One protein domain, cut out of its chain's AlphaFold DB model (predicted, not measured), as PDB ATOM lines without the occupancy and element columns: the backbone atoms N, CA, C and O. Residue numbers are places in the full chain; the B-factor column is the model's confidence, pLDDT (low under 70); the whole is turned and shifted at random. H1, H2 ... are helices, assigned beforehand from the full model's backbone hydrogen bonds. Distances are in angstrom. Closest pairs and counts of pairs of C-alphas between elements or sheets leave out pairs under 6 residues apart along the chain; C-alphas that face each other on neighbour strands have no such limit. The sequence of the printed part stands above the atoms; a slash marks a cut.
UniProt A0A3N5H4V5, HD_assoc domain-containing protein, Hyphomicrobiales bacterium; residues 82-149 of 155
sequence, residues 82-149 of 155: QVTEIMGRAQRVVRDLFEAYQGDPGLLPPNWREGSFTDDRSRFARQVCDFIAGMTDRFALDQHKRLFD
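What this domain is: This is residues 82 to 149 of the 155 residues of the protein "HD_assoc domain-containing protein" of Hyphomicrobiales bacterium (UniProt A0A3N5H4V5). One long helix, H1, makes the longest axis; H3 and H4 pack at a slant on its later part, while its first residues, 82 to 89, stick out as a free arm. H3 and H4 turn a corner at the tight link between them, and the very short H2 sits near H3, away from H4. The printed part has 68 residues with four named helices, in the order H1, H2, H3, H4, and no named strand; its class is all helix. The whole is compact, with a radius of gyration of the C-alphas of 12.5 A, yet elongated, spanning 41 by 21 by 18 A.

How they stand to each other: H1, residues 82 to 103, touches H3, residues 121 to 133, with its residues 94 to 102 alone. The closest C-alphas of this pair, those of Gln 102 and Ala 125, are 6.3 A apart, and the two helices run opposite ways at a steep tilt of 42 degrees. H1 touches H4, residues 137 to 148, with its residues 93 to 100 alone. Here the closest C-alphas are those of Leu 97 and His 144, 6.3 A apart, and the helices run the same way at a steep tilt of 56 degrees. H3 and H4 are close but not clearly touching, with the C-alphas of Ile 132 and Ala 140 closest at 7.4 A; they run opposite ways at a steep tilt of 54 degrees. H2, residues 110 to 113, is close to H3 but not clearly touching it, the closest C-alphas being those of Trp 112 and Phe 131, 7.7 A apart. H2 is apart from H1 and from H4. In H1, H3 and H4 every O i to N i+4 pair is within hydrogen-bond range; H2 is too short for such a pair, but its one O i to N i+3 pair is within range.

Where its parts are: H1 begins at C-alpha 82, at (-30.783, 54.600, 25.574), and runs 31.8 A to C-alpha 103, at (-20.039, 25.940, 34.358). H2, from Pro 110 to Arg 113, is 4.9 A long. H3, from Arg 121 to Ala 133, is 18.1 A long. H4, from Asp 137 to Phe 148, is 16.2 A long and ends at C-alpha 148, at (-14.418, 38.359, 32.220).

The domain as a whole: The two C-alphas farthest apart are those of Gln 82 and Asp 119, at 41.6 A. Without residues 82 to 89, which stand free, the body of 60 residues spans 29 by 20 by 19 A. The printed part has no cut. The links H1 to H2, of 6 residues, and H2 to H3, of 7 residues, are short, and the link H3 to H4, of 3 residues, is tight. The mean pLDDT of the printed part is 92.0, and residues 115 to 116 are under 70.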
ATOM      1  N   GLN A  82     -31.764  54.639  24.479       87.94
ATOM      2  CA  GLN A  82     -30.783  54.600  25.574       87.94
ATOM      3  C   GLN A  82     -31.122  53.549  26.644       87.94
ATOM      4  O   GLN A  82     -30.239  52.848  27.130       87.94
ATOM      5  N   VAL A  83     -32.406  53.407  26.997       89.19
ATOM      6  CA  VAL A  83     -32.855  52.401  27.974       89.19
ATOM      7  C   VAL A  83     -32.700  51.006  27.385       89.19
ATOM      8  O   VAL A  83     -32.175  50.113  28.040       89.19
ATOM      9  N   THR A  84     -33.092  50.829  26.124       89.62
ATOM     10  CA  THR A  84     -32.994  49.536  25.435       89.62
ATOM     11  C   THR A  84     -31.539  49.074  25.312       89.62
ATOM     12  O   THR A  84     -31.243  47.905  25.549       89.62
ATOM     13  N   GLU A  85     -30.612  49.987  25.023       92.19
ATOM     14  CA  GLU A  85     -29.178  49.694  24.968       92.19
ATOM     15  C   GLU A  85     -28.619  49.253  26.333       92.19
ATOM     16  O   GLU A  85     -27.902  48.252  26.426       92.19
ATOM     17  N   ILE A  86     -28.967  49.971  27.409       92.00
ATOM     18  CA  ILE A  86     -28.570  49.614  28.779       92.00
ATOM     19  C   ILE A  86     -29.137  48.242  29.162       92.00
ATOM     20  O   ILE A  86     -28.390  47.397  29.652       92.00
ATOM     21  N   MET A  87     -30.414  47.983  28.870       91.56
ATOM     22  CA  MET A  87     -31.041  46.683  29.127       91.56
ATOM     23  C   MET A  87     -30.358  45.555  28.353       91.56
ATOM     24  O   MET A  87     -30.128  44.485  28.910       91.56
ATOM     25  N   GLY A  88     -29.960  45.798  27.101       93.25
ATOM     26  CA  GLY A  88     -29.194  44.833  26.314       93.25
ATOM     27  C   GLY A  88     -27.831  44.508  26.934       93.25
ATOM     28  O   GLY A  88     -27.414  43.352  26.922       93.25
ATOM     29  N   ARG A  89     -27.138  45.497  27.517       93.06
ATOM     30  CA  ARG A  89     -25.895  45.264  28.279       93.06
ATOM     31  C   ARG A  89     -26.149  44.460  29.553       93.06
ATOM     32  O   ARG A  89     -25.449  43.481  29.783       93.06
ATOM     33  N   ALA A  90     -27.169  44.823  30.329       94.38
ATOM     34  CA  ALA A  90     -27.528  44.115  31.556       94.38
ATOM     35  C   ALA A  90     -27.897  42.643  31.292       94.38
ATOM     36  O   ALA A  90     -27.436  41.752  31.998       94.38
ATOM     37  N   GLN A  91     -28.653  42.368  30.223       95.88
ATOM     38  CA  GLN A  91     -28.970  41.000  29.800       95.88
ATOM     39  C   GLN A  91     -27.721  40.181  29.469       95.88
ATOM     40  O   GLN A  91     -27.675  38.994  29.786       95.88
ATOM     41  N   ARG A  92     -26.706  40.797  28.841       96.12
ATOM     42  CA  ARG A  92     -25.427  40.118  28.590       96.12
ATOM     43  C   ARG A  92     -24.721  39.775  29.893       96.12
ATOM     44  O   ARG A  92     -24.402  38.615  30.086       96.12
ATOM     45  N   VAL A  93     -24.593  40.740  30.801       96.75
ATOM     46  CA  VAL A  93     -23.975  40.527  32.119       96.75
ATOM     47  C   VAL A  93     -24.633  39.364  32.864       96.75
ATOM     48  O   VAL A  93     -23.942  38.454  33.307       96.75
ATOM     49  N   VAL A  94     -25.967  39.349  32.954       97.75
ATOM     50  CA  VAL A  94     -26.707  38.284  33.651       97.75
ATOM     51  C   VAL A  94     -26.502  36.920  32.990       97.75
ATOM     52  O   VAL A  94     -26.288  35.937  33.697       97.75
ATOM     53  N   ARG A  95     -26.548  36.847  31.653       98.00
ATOM     54  CA  ARG A  95     -26.302  35.597  30.921       98.00
ATOM     55  C   ARG A  95     -24.885  35.085  31.167       98.00
ATOM     56  O   ARG A  95     -24.729  33.926  31.522       98.00
ATOM     57  N   ASP A  96     -23.885  35.946  31.011       97.56
ATOM     58  CA  ASP A  96     -22.480  35.565  31.143       97.56
ATOM     59  C   ASP A  96     -22.186  35.087  32.581       97.56
ATOM     60  O   ASP A  96     -21.559  34.048  32.780       97.56
ATOM     61  N   LEU A  97     -22.715  35.782  33.598       97.50
ATOM     62  CA  LEU A  97     -22.625  35.347  34.999       97.50
ATOM     63  C   LEU A  97     -23.292  33.987  35.224       97.50
ATOM     64  O   LEU A  97     -22.715  33.128  35.887       97.50
ATOM     65  N   PHE A  98     -24.494  33.781  34.678       97.94
ATOM     66  CA  PHE A  98     -25.193  32.504  34.791       97.94
ATOM     67  C   PHE A  98     -24.380  31.367  34.170       97.94
ATOM     68  O   PHE A  98     -24.187  30.340  34.814       97.94
ATOM     69  N   GLU A  99     -23.867  31.555  32.955       97.19
ATOM     70  CA  GLU A  99     -23.044  30.560  32.265       97.19
ATOM     71  C   GLU A  99     -21.756  30.249  33.040       97.19
ATOM     72  O   GLU A  99     -21.421  29.075  33.202       97.19
ATOM     73  N   ALA A 100     -21.082  31.266  33.590       96.50
ATOM     74  CA  ALA A 100     -19.879  31.079  34.400       96.50
ATOM     75  C   ALA A 100     -20.153  30.267  35.674       96.50
ATOM     76  O   ALA A 100     -19.506  29.248  35.902       96.50
ATOM     77  N   TYR A 101     -21.130  30.671  36.491       95.62
ATOM     78  CA  TYR A 101     -21.434  29.966  37.742       95.62
ATOM     79  C   TYR A 101     -22.025  28.573  37.509       95.62
ATOM     80  O   TYR A 101     -21.768  27.663  38.294       95.62
ATOM     81  N   GLN A 102     -22.795  28.391  36.434       94.44
ATOM     82  CA  GLN A 102     -23.314  27.081  36.048       94.44
ATOM     83  C   GLN A 102     -22.197  26.144  35.562       94.44
ATOM     84  O   GLN A 102     -22.297  24.933  35.757       94.44
ATOM     85  N   GLY A 103     -21.174  26.690  34.895       92.44
ATOM     86  CA  GLY A 103     -20.039  25.940  34.358       92.44
ATOM     87  C   GLY A 103     -18.982  25.584  35.403       92.44
ATOM     88  O   GLY A 103     -18.372  24.523  35.302       92.44
ATOM     89  N   ASP A 104     -18.793  26.435  36.413       91.94
ATOM     90  CA  ASP A 104     -17.846  26.207  37.502       91.94
ATOM     91  C   ASP A 104     -18.448  26.599  38.869       91.94
ATOM     92  O   ASP A 104     -18.424  27.774  39.263       91.94
ATOM     93  N   PRO A 105     -18.942  25.612  39.647       88.94
ATOM     94  CA  PRO A 105     -19.430  25.834  41.007       88.94
ATOM     95  C   PRO A 105     -18.380  26.436  41.952       88.94
ATOM     96  O   PRO A 105     -18.740  27.065  42.949       88.94
ATOM     97  N   GLY A 106     -17.085  26.281  41.654       90.50
ATOM     98  CA  GLY A 106     -15.981  26.861  42.416       90.50
ATOM     99  C   GLY A 106     -15.983  28.391  42.428       90.50
ATOM    100  O   GLY A 106     -15.474  28.995  43.377       90.50
ATOM    101  N   LEU A 107     -16.611  29.021  41.428       92.88
ATOM    102  CA  LEU A 107     -16.740  30.476  41.332       92.88
ATOM    103  C   LEU A 107     -17.748  31.059  42.328       92.88
ATOM    104  O   LEU A 107     -17.676  32.257  42.625       92.88
ATOM    105  N   LEU A 108     -18.672  30.242  42.847       92.44
ATOM    106  CA  LEU A 108     -19.639  30.676  43.851       92.44
ATOM    107  C   LEU A 108     -18.947  30.953  45.201       92.44
ATOM    108  O   LEU A 108     -17.955  30.308  45.564       92.44
ATOM    109  N   PRO A 109     -19.461  31.894  46.008       90.88
ATOM    110  CA  PRO A 109     -19.016  32.061  47.389       90.88
ATOM    111  C   PRO A 109     -19.176  30.764  48.212       90.88
ATOM    112  O   PRO A 109     -20.093  29.989  47.937       90.88
ATOM    113  N   PRO A 110     -18.330  30.500  49.229       89.06
ATOM    114  CA  PRO A 110     -18.378  29.254  50.008       89.06
ATOM    115  C   PRO A 110     -19.752  28.931  50.611       89.06
ATOM    116  O   PRO A 110     -20.224  27.806  50.498       89.06
ATOM    117  N   ASN A 111     -20.454  29.935  51.138       88.56
ATOM    118  CA  ASN A 111     -21.803  29.785  51.695       88.56
ATOM    119  C   ASN A 111     -22.880  29.431  50.650       88.56
ATOM    120  O   ASN A 111     -23.963  28.999  51.021       88.56
ATOM    121  N   TRP A 112     -22.599  29.632  49.360       88.25
ATOM    122  CA  TRP A 112     -23.442  29.183  48.248       88.25
ATOM    123  C   TRP A 112     -22.965  27.853  47.651       88.25
ATOM    124  O   TRP A 112     -23.683  27.246  46.867       88.25
ATOM    125  N   ARG A 113     -21.770  27.377  48.013       81.69
ATOM    126  CA  ARG A 113     -21.275  26.041  47.652       81.69
ATOM    127  C   ARG A 113     -21.720  24.981  48.652       81.69
ATOM    128  O   ARG A 113     -22.047  23.863  48.253       81.69
ATOM    129  N   GLU A 114     -21.738  25.324  49.936       75.06
ATOM    130  CA  GLU A 114     -22.227  24.450  51.002       75.06
ATOM    131  C   GLU A 114     -23.724  24.165  50.800       75.06
ATOM    132  O   GLU A 114     -24.547  25.075  50.772       75.06
ATOM    133  N   GLY A 115     -24.078  22.893  50.589       67.75
ATOM    134  CA  GLY A 115     -25.445  22.491  50.234       67.75
ATOM    135  C   GLY A 115     -25.811  22.687  48.759       67.75
ATOM    136  O   GLY A 115     -26.993  22.637  48.422       67.75
ATOM    137  N   SER A 116     -24.827  22.911  47.879       69.81
ATOM    138  CA  SER A 116     -25.077  23.001  46.440       69.81
ATOM    139  C   SER A 116     -25.527  21.672  45.840       69.81
ATOM    140  O   SER A 116     -25.057  20.595  46.200       69.81
ATOM    141  N   PHE A 117     -26.462  21.755  44.895       78.31
ATOM    142  CA  PHE A 117     -27.021  20.593  44.207       78.31
ATOM    143  C   PHE A 117     -26.201  20.230  42.965       78.31
ATOM    144  O   PHE A 117     -26.781  20.020  41.905       78.31
ATOM    145  N   THR A 118     -24.866  20.194  43.047       76.94
ATOM    146  CA  THR A 118     -23.998  19.987  41.866       76.94
ATOM    147  C   THR A 118     -24.309  18.700  41.098       76.94
ATOM    148  O   THR A 118     -24.119  18.657  39.885       76.94
ATOM    149  N   ASP A 119     -24.854  17.692  41.780       85.00
ATOM    150  CA  ASP A 119     -25.260  16.413  41.187       85.00
ATOM    151  C   ASP A 119     -26.604  16.492  40.429       85.00
ATOM    152  O   ASP A 119     -26.916  15.631  39.607       85.00
ATOM    153  N   ASP A 120     -27.401  17.542  40.665       90.88
ATOM    154  CA  ASP A 120     -28.653  17.839  39.965       90.88
ATOM    155  C   ASP A 120     -28.543  19.185  39.242       90.88
ATOM    156  O   ASP A 120     -28.769  20.266  39.797       90.88
ATOM    157  N   ARG A 121     -28.269  19.106  37.938       89.44
ATOM    158  CA  ARG A 121     -28.107  20.270  37.060       89.44
ATOM    159  C   ARG A 121     -29.260  21.274  37.158       89.44
ATOM    160  O   ARG A 121     -29.015  22.475  37.064       89.44
ATOM    161  N   SER A 122     -30.502  20.810  37.317       91.69
ATOM    162  CA  SER A 122     -31.679  21.687  37.344       91.69
ATOM    163  C   SER A 122     -31.791  22.431  38.668       91.69
ATOM    164  O   SER A 122     -32.075  23.631  38.689       91.69
ATOM    165  N   ARG A 123     -31.543  21.736  39.783       92.38
ATOM    166  CA  ARG A 123     -31.507  22.369  41.107       92.38
ATOM    167  C   ARG A 123     -30.324  23.316  41.247       92.38
ATOM    168  O   ARG A 123     -30.492  24.401  41.799       92.38
ATOM    169  N   PHE A 124     -29.169  22.961  40.688       93.75
ATOM    170  CA  PHE A 124     -28.012  23.846  40.667       93.75
ATOM    171  C   PHE A 124     -28.281  25.119  39.855       93.75
ATOM    172  O   PHE A 124     -28.053  26.219  40.348       93.75
ATOM    173  N   ALA A 125     -28.897  25.000  38.674       94.75
ATOM    174  CA  ALA A 125     -29.300  26.164  37.886       94.75
ATOM    175  C   ALA A 125     -30.260  27.089  38.654       94.75
ATOM    176  O   ALA A 125     -30.143  28.311  38.565       94.75
ATOM    177  N   ARG A 126     -31.190  26.534  39.447       95.12
ATOM    178  CA  ARG A 126     -32.060  27.335  40.324       95.12
ATOM    179  C   ARG A 126     -31.252  28.097  41.373       95.12
ATOM    180  O   ARG A 126     -31.468  29.290  41.531       95.12
ATOM    181  N   GLN A 127     -30.313  27.429  42.032       93.88
ATOM    182  CA  GLN A 127     -29.447  28.044  43.032       93.88
ATOM    183  C   GLN A 127     -28.593  29.175  42.441       93.88
ATOM    184  O   GLN A 127     -28.473  30.235  43.051       93.88
ATOM    185  N   VAL A 128     -28.050  28.989  41.233       95.69
ATOM    186  CA  VAL A 128     -27.328  30.042  40.500       95.69
ATOM    187  C   VAL A 128     -28.254  31.221  40.182       95.69
ATOM    188  O   VAL A 128     -27.869  32.372  40.385       95.69
ATOM    189  N   CYS A 129     -29.490  30.961  39.740       96.69
ATOM    190  CA  CYS A 129     -30.489  32.013  39.531       96.69
ATOM    191  C   CYS A 129     -30.781  32.796  40.817       96.69
ATOM    192  O   CYS A 129     -30.836  34.021  40.768       96.69
ATOM    193  N   ASP A 130     -30.945  32.112  41.951       95.75
ATOM    194  CA  ASP A 130     -31.225  32.751  43.241       95.75
ATOM    195  C   ASP A 130     -30.032  33.599  43.709       95.75
ATOM    196  O   ASP A 130     -30.215  34.716  44.196       95.75
ATOM    197  N   PHE A 131     -28.807  33.114  43.489       95.56
ATOM    198  CA  PHE A 131     -27.591  33.874  43.772       95.56
ATOM    199  C   PHE A 131     -27.515  35.157  42.940       95.56
ATOM    200  O   PHE A 131     -27.300  36.234  43.496       95.56
ATOM    201  N   ILE A 132     -27.742  35.062  41.624       97.00
ATOM    202  CA  ILE A 132     -27.729  36.215  40.712       97.00
ATOM    203  C   ILE A 132     -28.861  37.194  41.047       97.00
ATOM    204  O   ILE A 132     -28.632  38.401  41.083       97.00
ATOM    205  N   ALA A 133     -30.064  36.698  41.344       96.94
ATOM    206  CA  ALA A 133     -31.205  37.530  41.725       96.94
ATOM    207  C   ALA A 133     -30.992  38.262  43.063       96.94
ATOM    208  O   ALA A 133     -31.584  39.319  43.281       96.94
ATOM    209  N   GLY A 134     -30.144  37.723  43.944       96.38
ATOM    210  CA  GLY A 134     -29.731  38.365  45.193       96.38
ATOM    211  C   GLY A 134     -28.651  39.442  45.036       96.38
ATOM    212  O   GLY A 134     -28.316  40.112  46.015       96.38
ATOM    213  N   MET A 135     -28.083  39.623  43.839       96.62
ATOM    214  CA  MET A 135     -27.046  40.625  43.594       96.62
ATOM    215  C   MET A 135     -27.630  42.032  43.465       96.62
ATOM    216  O   MET A 135     -28.694  42.245  42.891       96.62
ATOM    217  N   THR A 136     -26.877  43.025  43.933       97.44
ATOM    218  CA  THR A 136     -27.097  44.417  43.511       97.44
ATOM    219  C   THR A 136     -26.471  44.647  42.138       97.44
ATOM    220  O   THR A 136     -25.487  43.987  41.800       97.44
ATOM    221  N   ASP A 137     -26.962  45.635  41.383       96.00
ATOM    222  CA  ASP A 137     -26.403  45.998  40.070       96.00
ATOM    223  C   ASP A 137     -24.885  46.208  40.124       96.00
ATOM    224  O   ASP A 137     -24.139  45.683  39.298       96.00
ATOM    225  N   ARG A 138     -24.409  46.936  41.144       96.19
ATOM    226  CA  ARG A 138     -22.978  47.182  41.350       96.19
ATOM    227  C   ARG A 138     -22.211  45.878  41.557       96.19
ATOM    228  O   ARG A 138     -21.188  45.673  40.918       96.19
ATOM    229  N   PHE A 139     -22.714  44.999  42.422       96.12
ATOM    230  CA  PHE A 139     -22.051  43.730  42.700       96.12
ATOM    231  C   PHE A 139     -22.030  42.807  41.473       96.12
ATOM    232  O   PHE A 139     -21.006  42.185  41.208       96.12
ATOM    233  N   ALA A 140     -23.115  42.752  40.695       96.62
ATOM    234  CA  ALA A 140     -23.169  41.970  39.461       96.62
ATOM    235  C   ALA A 140     -22.140  42.462  38.430       96.62
ATOM    236  O   ALA A 140     -21.426  41.656  37.836       96.62
ATOM    237  N   LEU A 141     -22.012  43.782  38.258       95.62
ATOM    238  CA  LEU A 141     -20.995  44.372  37.383       95.62
ATOM    239  C   LEU A 141     -19.571  44.093  37.881       95.62
ATOM    240  O   LEU A 141     -18.710  43.746  37.075       95.62
ATOM    241  N   ASP A 142     -19.326  44.182  39.190       95.38
ATOM    242  CA  ASP A 142     -18.021  43.872  39.784       95.38
ATOM    243  C   ASP A 142     -17.659  42.382  39.616       95.38
ATOM    244  O   ASP A 142     -16.510  42.054  39.313       95.38
ATOM    245  N   GLN A 143     -18.628  41.466  39.759       95.62
ATOM    246  CA  GLN A 143     -18.417  40.038  39.492       95.62
ATOM    247  C   GLN A 143     -18.161  39.762  38.012       95.62
ATOM    248  O   GLN A 143     -17.256  38.995  37.692       95.62
ATOM    249  N   HIS A 144     -18.921  40.391  37.114       95.94
ATOM    250  CA  HIS A 144     -18.731  40.229  35.672       95.94
ATOM    251  C   HIS A 144     -17.342  40.716  35.261       95.94
ATOM    252  O   HIS A 144     -16.593  39.975  34.634       95.94
ATOM    253  N   LYS A 145     -16.929  41.884  35.758       94.06
ATOM    254  CA  LYS A 145     -15.563  42.383  35.599       94.06
ATOM    255  C   LYS A 145     -14.520  41.391  36.120       94.06
ATOM    256  O   LYS A 145     -13.600  41.048  35.395       94.06
ATOM    257  N   ARG A 146     -14.665  40.881  37.345       92.62
ATOM    258  CA  ARG A 146     -13.715  39.916  37.932       92.62
ATOM    259  C   ARG A 146     -13.553  38.639  37.099       92.62
ATOM    260  O   ARG A 146     -12.471  38.062  37.095       92.62
ATOM    261  N   LEU A 147     -14.633  38.160  36.484       92.00
ATOM    262  CA  LEU A 147     -14.659  36.885  35.764       92.00
ATOM    263  C   LEU A 147     -14.284  37.015  34.283       92.00
ATOM    264  O   LEU A 147     -13.792  36.047  33.709       92.00
ATOM    265  N   PHE A 148     -14.521  38.179  33.671       90.50
ATOM    266  CA  PHE A 148     -14.418  38.359  32.220       90.50
ATOM    267  C   PHE A 148     -13.458  39.470  31.774       90.50
ATOM    268  O   PHE A 148     -12.999  39.420  30.631       90.50
ATOM    269  N   ASP A 149     -13.108  40.445  32.624       84.75
ATOM    270  CA  ASP A 149     -12.025  41.376  32.289       84.75
ATOM    271  C   ASP A 149     -10.686  40.672  32.527       84.75
ATOM    272  O   ASP A 149     -10.279  40.409  33.659       84.75
TER     273      ASP A 149